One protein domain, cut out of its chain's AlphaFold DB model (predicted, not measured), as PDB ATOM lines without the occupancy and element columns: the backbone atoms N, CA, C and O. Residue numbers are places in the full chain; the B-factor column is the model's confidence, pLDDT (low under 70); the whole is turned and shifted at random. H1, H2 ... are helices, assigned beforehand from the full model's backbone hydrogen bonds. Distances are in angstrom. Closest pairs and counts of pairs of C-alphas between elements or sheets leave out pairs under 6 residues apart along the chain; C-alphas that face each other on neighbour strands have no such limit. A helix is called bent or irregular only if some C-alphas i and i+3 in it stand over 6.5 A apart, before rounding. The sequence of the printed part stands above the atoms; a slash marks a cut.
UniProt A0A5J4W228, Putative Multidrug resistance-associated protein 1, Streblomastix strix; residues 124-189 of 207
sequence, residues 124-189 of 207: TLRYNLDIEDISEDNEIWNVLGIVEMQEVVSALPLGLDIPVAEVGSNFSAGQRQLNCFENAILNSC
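AT A GLANCE: This is residues 124 to 189 of the 207 residues of the protein "Putative Multidrug resistance-associated protein 1" of Streblomastix strix (UniProt A0A5J4W228). The long helix H4 crosses the shorter H2 nearly at a right angle, with tiny H1 and H3 nearby. A long loop, residues 155 to 174, joins H3 to H4. The 66 printed residues, all helix in class, have four named helices, H1 to H4, and no named strand; they are compact, with radius of gyration of the C-alphas 11.1 A and spans 29 by 22 by 20 A.

HOW THE PARTS SIT: H1, residues 125 to 129, only just touches residues 181 to 185 of H4, residues 175 to 188, with 3 C-alpha pairs within 8 A, closest Leu 129 and Glu 182, 7.1 A. H2, residues 137 to 146, touches that same part, only just about perpendicular at 72 degrees; closest C-alphas Val 143 and Ala 184, 5.6 A. H2 and H3, residues 150 to 154, only just touch, with 3 pairs, only at the corner; closest C-alphas Leu 144 and Gln 150, 4.7 A. Every O i to N i+4 pair is within hydrogen-bond range in H1, H2 and H3; H4 has 4 of 10, and 7 of 11 O i to N i+3.

IN THESE COORDINATES: H1 begins at C-alpha 125 (-9.161, 39.452, 42.931). H2 is 14.3 A long. H4, 23.6 A, ends at C-alpha 188 (-26.249, 40.180, 32.719); it is irregular, only just: C-alphas 185 and 188 are 6.8 A apart.

THE WHOLE: The farthest C-alphas, Pro 157 and Cys 189, are 31.8 A apart. The printed part has no cut. pLDDT is under 70 at residues 147, 167 to 168 and 173 to 189.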
ATOM      1  N   THR A 124      -9.286  38.505  47.737       88.62
ATOM      2  CA  THR A 124      -8.684  38.087  46.458       88.62
ATOM      3  C   THR A 124      -9.260  38.895  45.298       88.62
ATOM      4  O   THR A 124     -10.316  39.526  45.423       88.62
ATOM      5  N   LEU A 125      -8.586  38.880  44.146       85.56
ATOM      6  CA  LEU A 125      -9.161  39.452  42.931       85.56
ATOM      7  C   LEU A 125     -10.447  38.706  42.542       85.56
ATOM      8  O   LEU A 125     -11.432  39.359  42.220       85.56
ATOM      9  N   ARG A 126     -10.484  37.375  42.686       86.00
ATOM     10  CA  ARG A 126     -11.684  36.548  42.506       86.00
ATOM     11  C   ARG A 126     -12.859  37.060  43.335       86.00
ATOM     12  O   ARG A 126     -13.919  37.285  42.774       86.00
ATOM     13  N   TYR A 127     -12.655  37.309  44.628       84.75
ATOM     14  CA  TYR A 127     -13.696  37.833  45.517       84.75
ATOM     15  C   TYR A 127     -14.223  39.203  45.069       84.75
ATOM     16  O   TYR A 127     -15.412  39.481  45.166       84.75
ATOM     17  N   ASN A 128     -13.342  40.070  44.568       80.19
ATOM     18  CA  ASN A 128     -13.755  41.375  44.053       80.19
ATOM     19  C   ASN A 128     -14.515  41.273  42.722       80.19
ATOM     20  O   ASN A 128     -15.324  42.146  42.422       80.19
ATOM     21  N   LEU A 129     -14.247  40.236  41.928       78.12
ATOM     22  CA  LEU A 129     -14.943  39.963  40.671       78.12
ATOM     23  C   LEU A 129     -16.295  39.283  40.917       78.12
ATOM     24  O   LEU A 129     -17.286  39.642  40.290       78.12
ATOM     25  N   ASP A 130     -16.357  38.347  41.856       77.50
ATOM     26  CA  ASP A 130     -17.573  37.635  42.223       77.50
ATOM     27  C   ASP A 130     -17.704  37.519  43.745       77.50
ATOM     28  O   ASP A 130     -17.203  36.589  44.377       77.50
ATOM     29  N   ILE A 131     -18.404  38.489  44.334       76.38
ATOM     30  CA  ILE A 131     -18.642  38.554  45.781       76.38
ATOM     31  C   ILE A 131     -19.561  37.411  46.244       76.38
ATOM     32  O   ILE A 131     -19.454  36.974  47.390       76.38
ATOM     33  N   GLU A 132     -20.478  36.944  45.385       73.31
ATOM     34  CA  GLU A 132     -21.406  35.851  45.719       73.31
ATOM     35  C   GLU A 132     -20.766  34.459  45.507       73.31
ATOM     36  O   GLU A 132     -21.329  33.477  45.987       73.31
ATOM     37  N   ASP A 133     -19.601  34.383  44.845       78.56
ATOM     38  CA  ASP A 133     -18.865  33.155  44.483       78.56
ATOM     39  C   ASP A 133     -19.755  32.105  43.791       78.56
ATOM     40  O   ASP A 133     -19.780  30.923  44.134       78.56
ATOM     41  N   ILE A 134     -20.540  32.569  42.820       77.81
ATOM     42  CA  ILE A 134     -21.503  31.759  42.059       77.81
ATOM     43  C   ILE A 134     -21.006  31.394  40.659       77.81
ATOM     44  O   ILE A 134     -21.592  30.521  40.021       77.81
ATOM     45  N   SER A 135     -19.977  32.083  40.167       79.00
ATOM     46  CA  SER A 135     -19.476  31.984  38.798       79.00
ATOM     47  C   SER A 135     -18.276  31.046  38.732       79.00
ATOM     48  O   SER A 135     -17.363  31.101  39.565       79.00
ATOM     49  N   GLU A 136     -18.234  30.209  37.701       84.00
ATOM     50  CA  GLU A 136     -17.070  29.360  37.455       84.00
ATOM     51  C   GLU A 136     -15.898  30.183  36.894       84.00
ATOM     52  O   GLU A 136     -16.087  31.167  36.178       84.00
ATOM     53  N   ASP A 137     -14.659  29.748  37.147       85.50
ATOM     54  CA  ASP A 137     -13.447  30.414  36.645       85.50
ATOM     55  C   ASP A 137     -13.496  30.668  35.139       85.50
ATOM     56  O   ASP A 137     -13.093  31.732  34.681       85.50
ATOM     57  N   ASN A 138     -14.013  29.713  34.362       85.19
ATOM     58  CA  ASN A 138     -14.126  29.850  32.911       85.19
ATOM     59  C   ASN A 138     -15.016  31.035  32.511       85.19
ATOM     60  O   ASN A 138     -14.709  31.737  31.549       85.19
ATOM     61  N   GLU A 139     -16.104  31.277  33.245       79.94
ATOM     62  CA  GLU A 139     -16.993  32.415  33.009       79.94
ATOM     63  C   GLU A 139     -16.269  33.722  33.320       79.94
ATOM     64  O   GLU A 139     -16.283  34.641  32.499       79.94
ATOM     65  N   ILE A 140     -15.555  33.767  34.448       81.50
ATOM     66  CA  ILE A 140     -14.739  34.920  34.828       81.50
ATOM     67  C   ILE A 140     -13.686  35.184  33.747       81.50
ATOM     68  O   ILE A 140     -13.627  36.291  33.223       81.50
ATOM     69  N   TRP A 141     -12.908  34.185  33.330       85.12
ATOM     70  CA  TRP A 141     -11.873  34.331  32.301       85.12
ATOM     71  C   TRP A 141     -12.419  34.773  30.940       85.12
ATOM     72  O   TRP A 141     -11.807  35.630  30.300       85.12
ATOM     73  N   ASN A 142     -13.576  34.258  30.514       80.00
ATOM     74  CA  ASN A 142     -14.249  34.716  29.293       80.00
ATOM     75  C   ASN A 142     -14.577  36.209  29.376       80.00
ATOM     76  O   ASN A 142     -14.320  36.976  28.445       80.00
ATOM     77  N   VAL A 143     -15.108  36.625  30.522       74.50
ATOM     78  CA  VAL A 143     -15.413  38.017  30.826       74.50
ATOM     79  C   VAL A 143     -14.135  38.869  30.835       74.50
ATOM     80  O   VAL A 143     -14.133  39.945  30.233       74.50
ATOM     81  N   LEU A 144     -13.030  38.380  31.418       77.38
ATOM     82  CA  LEU A 144     -11.734  39.071  31.391       77.38
ATOM     83  C   LEU A 144     -11.196  39.242  29.958       77.38
ATOM     84  O   LEU A 144     -10.541  40.246  29.664       77.38
ATOM     85  N   GLY A 145     -11.459  38.278  29.070       76.44
ATOM     86  CA  GLY A 145     -11.079  38.334  27.657       76.44
ATOM     87  C   GLY A 145     -11.847  39.407  26.885       76.44
ATOM     88  O   GLY A 145     -11.246  40.176  26.139       76.44
ATOM     89  N   ILE A 146     -13.158  39.524  27.125       70.31
ATOM     90  CA  ILE A 146     -14.025  40.532  26.490       70.31
ATOM     91  C   ILE A 146     -13.568  41.964  26.803       70.31
ATOM     92  O   ILE A 146     -13.707  42.850  25.960       70.31
ATOM     93  N   VAL A 147     -13.022  42.200  27.999       69.19
ATOM     94  CA  VAL A 147     -12.513  43.523  28.405       69.19
ATOM     95  C   VAL A 147     -11.012  43.698  28.228       69.19
ATOM     96  O   VAL A 147     -10.448  44.634  28.786       69.19
ATOM     97  N   GLU A 148     -10.371  42.829  27.442       73.69
ATOM     98  CA  GLU A 148      -8.950  42.930  27.082       73.69
ATOM     99  C   GLU A 148      -8.002  42.936  28.292       73.69
ATOM    100  O   GLU A 148      -6.939  43.555  28.278       73.69
ATOM    101  N   MET A 149      -8.372  42.240  29.367       76.62
ATOM    102  CA  MET A 149      -7.573  42.210  30.594       76.62
ATOM    103  C   MET A 149      -7.180  40.800  31.034       76.62
ATOM    104  O   MET A 149      -6.484  40.629  32.035       76.62
ATOM    105  N   GLN A 150      -7.581  39.783  30.275       82.81
ATOM    106  CA  GLN A 150      -7.147  38.407  30.478       82.81
ATOM    107  C   GLN A 150      -5.619  38.296  30.543       82.81
ATOM    108  O   GLN A 150      -5.102  37.651  31.450       82.81
ATOM    109  N   GLU A 151      -4.885  38.964  29.650       83.75
ATOM    110  CA  GLU A 151      -3.414  38.956  29.665       83.75
ATOM    111  C   GLU A 151      -2.843  39.634  30.914       83.75
ATOM    112  O   GLU A 151      -1.911  39.121  31.531       83.75
ATOM    113  N   VAL A 152      -3.440  40.755  31.332       81.88
ATOM    114  CA  VAL A 152      -3.017  41.506  32.522       81.88
ATOM    115  C   VAL A 152      -3.166  40.650  33.774       81.88
ATOM    116  O   VAL A 152      -2.232  40.583  34.570       81.88
ATOM    117  N   VAL A 153      -4.314  39.986  33.940       84.81
ATOM    118  CA  VAL A 153      -4.579  39.109  35.088       84.81
ATOM    119  C   VAL A 153      -3.735  37.837  35.009       84.81
ATOM    120  O   VAL A 153      -3.185  37.418  36.021       84.81
ATOM    121  N   SER A 154      -3.549  37.258  33.819       87.44
ATOM    122  CA  SER A 154      -2.704  36.066  33.626       87.44
ATOM    123  C   SER A 154      -1.229  36.323  33.937       87.44
ATOM    124  O   SER A 154      -0.521  35.412  34.354       87.44
ATOM    125  N   ALA A 155      -0.756  37.558  33.749       87.38
ATOM    126  CA  ALA A 155       0.607  37.957  34.090       87.38
ATOM    127  C   ALA A 155       0.825  38.165  35.601       87.38
ATOM    128  O   ALA A 155       1.965  38.341  36.039       87.38
ATOM    129  N   LEU A 156      -0.240  38.172  36.413       85.75
ATOM    130  CA  LEU A 156      -0.126  38.289  37.863       85.75
ATOM    131  C   LEU A 156       0.352  36.960  38.472       85.75
ATOM    132  O   LEU A 156      -0.133  35.905  38.070       85.75
ATOM    133  N   PRO A 157       1.223  36.980  39.502       83.44
ATOM    134  CA  PRO A 157       1.819  35.763  40.071       83.44
ATOM    135  C   PRO A 157       0.819  34.717  40.583       83.44
ATOM    136  O   PRO A 157       1.176  33.552  40.719       83.44
ATOM    137  N   LEU A 158      -0.404  35.143  40.905       87.38
ATOM    138  CA  LEU A 158      -1.473  34.310  41.458       87.38
ATOM    139  C   LEU A 158      -2.780  34.415  40.653       87.38
ATOM    140  O   LEU A 158      -3.812  33.937  41.110       87.38
ATOM    141  N   GLY A 159      -2.763  35.055  39.478       88.62
ATOM    142  CA  GLY A 159      -3.959  35.222  38.650       88.62
ATOM    143  C   GLY A 159      -5.151  35.806  39.421       88.62
ATOM    144  O   GLY A 159      -5.048  36.880  40.015       88.62
ATOM    145  N   LEU A 160      -6.270  35.075  39.422       87.81
ATOM    146  CA  LEU A 160      -7.500  35.427  40.144       87.81
ATOM    147  C   LEU A 160      -7.338  35.400  41.675       87.81
ATOM    148  O   LEU A 160      -8.023  36.140  42.378       87.81
ATOM    149  N   ASP A 161      -6.405  34.617  42.206       90.88
ATOM    150  CA  ASP A 161      -6.210  34.458  43.651       90.88
ATOM    151  C   ASP A 161      -5.219  35.467  44.240       90.88
ATOM    152  O   ASP A 161      -4.863  35.393  45.420       90.88
ATOM    153  N   ILE A 162      -4.763  36.442  43.445       89.12
ATOM    154  CA  ILE A 162      -3.879  37.493  43.943       89.12
ATOM    155  C   ILE A 162      -4.550  38.263  45.094       89.12
ATOM    156  O   ILE A 162      -5.701  38.697  44.957       89.12
ATOM    157  N   PRO A 163      -3.854  38.464  46.229       87.44
ATOM    158  CA  PRO A 163      -4.387  39.265  47.313       87.44
ATOM    159  C   PRO A 163      -4.491  40.727  46.884       87.44
ATOM    160  O   PRO A 163      -3.580  41.303  46.287       87.44
ATOM    161  N   VAL A 164      -5.607  41.336  47.237       85.81
ATOM    162  CA  VAL A 164      -5.933  42.736  47.021       85.81
ATOM    163  C   VAL A 164      -5.723  43.456  48.347       85.81
ATOM    164  O   VAL A 164      -6.373  43.137  49.344       85.81
ATOM    165  N   ALA A 165      -4.772  44.391  48.375       80.88
ATOM    166  CA  ALA A 165      -4.537  45.247  49.536       80.88
ATOM    167  C   ALA A 165      -5.613  46.342  49.626       80.88
ATOM    168  O   ALA A 165      -6.368  46.552  48.677       80.88
ATOM    169  N   GLU A 166      -5.671  47.064  50.749       73.50
ATOM    170  CA  GLU A 166      -6.682  48.103  50.986       73.50
ATOM    171  C   GLU A 166      -6.755  49.090  49.802       73.50
ATOM    172  O   GLU A 166      -5.729  49.626  49.357       73.50
ATOM    173  N   VAL A 167      -7.963  49.257  49.245       67.06
ATOM    174  CA  VAL A 167      -8.271  50.091  48.062       67.06
ATOM    175  C   VAL A 167      -7.402  49.757  46.831       67.06
ATOM    176  O   VAL A 167      -7.091  50.616  46.004       67.06
ATOM    177  N   GLY A 168      -6.946  48.506  46.702       69.75
ATOM    178  CA  GLY A 168      -6.121  48.064  45.575       69.75
ATOM    179  C   GLY A 168      -4.775  48.785  45.477       69.75
ATOM    180  O   GLY A 168      -4.244  48.972  44.379       69.75
ATOM    181  N   SER A 169      -4.218  49.224  46.610       73.75
ATOM    182  CA  SER A 169      -2.939  49.950  46.678       73.75
ATOM    183  C   SER A 169      -1.759  49.189  46.058       73.75
ATOM    184  O   SER A 169      -0.802  49.816  45.601       73.75
ATOM    185  N   ASN A 170      -1.848  47.860  45.971       75.94
ATOM    186  CA  ASN A 170      -0.861  46.989  45.339       75.94
ATOM    187  C   ASN A 170      -1.018  46.833  43.812       75.94
ATOM    188  O   ASN A 170      -0.221  46.126  43.198       75.94
ATOM    189  N   PHE A 171      -1.991  47.505  43.185       75.19
ATOM    190  CA  PHE A 171      -2.162  47.542  41.729       75.19
ATOM    191  C   PHE A 171      -1.655  48.865  41.132       75.19
ATOM    192  O   PHE A 171      -1.838  49.954  41.692       75.19
ATOM    193  N   SER A 172      -1.044  48.803  39.947       72.25
ATOM    194  CA  SER A 172      -0.700  50.001  39.167       72.25
ATOM    195  C   SER A 172      -1.953  50.774  38.736       72.25
ATOM    196  O   SER A 172      -3.056  50.235  38.745       72.25
ATOM    197  N   ALA A 173      -1.807  52.036  38.321       65.00
ATOM    198  CA  ALA A 173      -2.937  52.819  37.806       65.00
ATOM    199  C   ALA A 173      -3.591  52.178  36.561       65.00
ATOM    200  O   ALA A 173      -4.802  52.272  36.395       65.00
ATOM    201  N   GLY A 174      -2.802  51.496  35.719       63.22
ATOM    202  CA  GLY A 174      -3.298  50.736  34.567       63.22
ATOM    203  C   GLY A 174      -4.013  49.450  34.978       63.22
ATOM    204  O   GLY A 174      -5.087  49.167  34.473       63.22
ATOM    205  N   GLN A 175      -3.492  48.721  35.967       65.62
ATOM    206  CA  GLN A 175      -4.195  47.560  36.516       65.62
ATOM    207  C   GLN A 175      -5.460  47.978  37.267       65.62
ATOM    208  O   GLN A 175      -6.468  47.317  37.142       65.62
ATOM    209  N   ARG A 176      -5.490  49.129  37.946       64.94
ATOM    210  CA  ARG A 176      -6.719  49.696  38.535       64.94
ATOM    211  C   ARG A 176      -7.771  50.116  37.496       64.94
ATOM    212  O   ARG A 176      -8.899  50.418  37.875       64.94
ATOM    213  N   GLN A 177      -7.471  50.040  36.193       58.69
ATOM    214  CA  GLN A 177      -8.499  50.011  35.141       58.69
ATOM    215  C   GLN A 177      -9.298  48.695  35.129       58.69
ATOM    216  O   GLN A 177     -10.203  48.550  34.310       58.69
ATOM    217  N   LEU A 178      -9.064  47.804  36.107       60.16
ATOM    218  CA  LEU A 178      -9.976  46.732  36.513       60.16
ATOM    219  C   LEU A 178     -11.431  47.233  36.729       60.16
ATOM    220  O   LEU A 178     -12.366  46.443  36.714       60.16
ATOM    221  N   ASN A 179     -11.655  48.545  36.836       52.50
ATOM    222  CA  ASN A 179     -12.954  49.196  36.622       52.50
ATOM    223  C   ASN A 179     -13.777  48.639  35.439       52.50
ATOM    224  O   ASN A 179     -15.003  48.629  35.478       52.50
ATOM    225  N   CYS A 180     -13.132  48.171  34.365       52.75
ATOM    226  CA  CYS A 180     -13.842  47.587  33.230       52.75
ATOM    227  C   CYS A 180     -14.440  46.196  33.517       52.75
ATOM    228  O   CYS A 180     -15.339  45.786  32.787       52.75
ATOM    229  N   PHE A 181     -13.994  45.480  34.553       55.34
ATOM    230  CA  PHE A 181     -14.481  44.130  34.861       55.34
ATOM    231  C   PHE A 181     -15.858  44.102  35.495       55.34
ATOM    232  O   PHE A 181     -16.645  43.220  35.150       55.34
ATOM    233  N   GLU A 182     -16.177  45.082  36.350       51.38
ATOM    234  CA  GLU A 182     -17.546  45.277  36.835       51.38
ATOM    235  C   GLU A 182     -18.499  45.303  35.640       51.38
ATOM    236  O   GLU A 182     -19.461  44.546  35.602       51.38
ATOM    237  N   ASN A 183     -18.164  46.046  34.582       51.62
ATOM    238  CA  ASN A 183     -18.998  46.160  33.375       51.62
ATOM    239  C   ASN A 183     -19.244  44.820  32.686       51.62
ATOM    240  O   ASN A 183     -20.270  44.627  32.038       51.62
ATOM    241  N   ALA A 184     -18.287  43.911  32.798       48.47
ATOM    242  CA  ALA A 184     -18.252  42.677  32.051       48.47
ATOM    243  C   ALA A 184     -19.045  41.564  32.758       48.47
ATOM    244  O   ALA A 184     -19.751  40.809  32.091       48.47
ATOM    245  N   ILE A 185     -19.033  41.545  34.095       51.94
ATOM    246  CA  ILE A 185     -19.866  40.667  34.941       51.94
ATOM    247  C   ILE A 185     -21.301  41.222  35.041       51.94
ATOM    248  O   ILE A 185     -22.290  40.484  34.960       51.94
ATOM    249  N   LEU A 186     -21.441  42.552  35.089       51.72
ATOM    250  CA  LEU A 186     -22.726  43.262  35.106       51.72
ATOM    251  C   LEU A 186     -23.473  43.241  33.758       51.72
ATOM    252  O   LEU A 186     -24.641  43.640  33.702       51.72
ATOM    253  N   ASN A 187     -22.870  42.709  32.686       53.25
ATOM    254  CA  ASN A 187     -23.510  42.529  31.373       53.25
ATOM    255  C   ASN A 187     -24.754  41.624  31.393       53.25
ATOM    256  O   ASN A 187     -25.516  41.600  30.425       53.25
ATOM    257  N   SER A 188     -25.005  40.925  32.500       58.81
ATOM    258  CA  SER A 188     -26.249  40.180  32.719       58.81
ATOM    259  C   SER A 188     -27.481  41.086  32.912       58.81
ATOM    260  O   SER A 188     -28.612  40.630  32.733       58.81
ATOM    261  N   CYS A 189     -27.298  42.362  33.282       69.25
ATOM    262  CA  CYS A 189     -28.402  43.289  33.554       69.25
ATOM    263  C   CYS A 189     -28.947  43.921  32.264       69.25
ATOM    264  O   CYS A 189     -28.190  44.378  31.405       69.25
TER     265      CYS A 189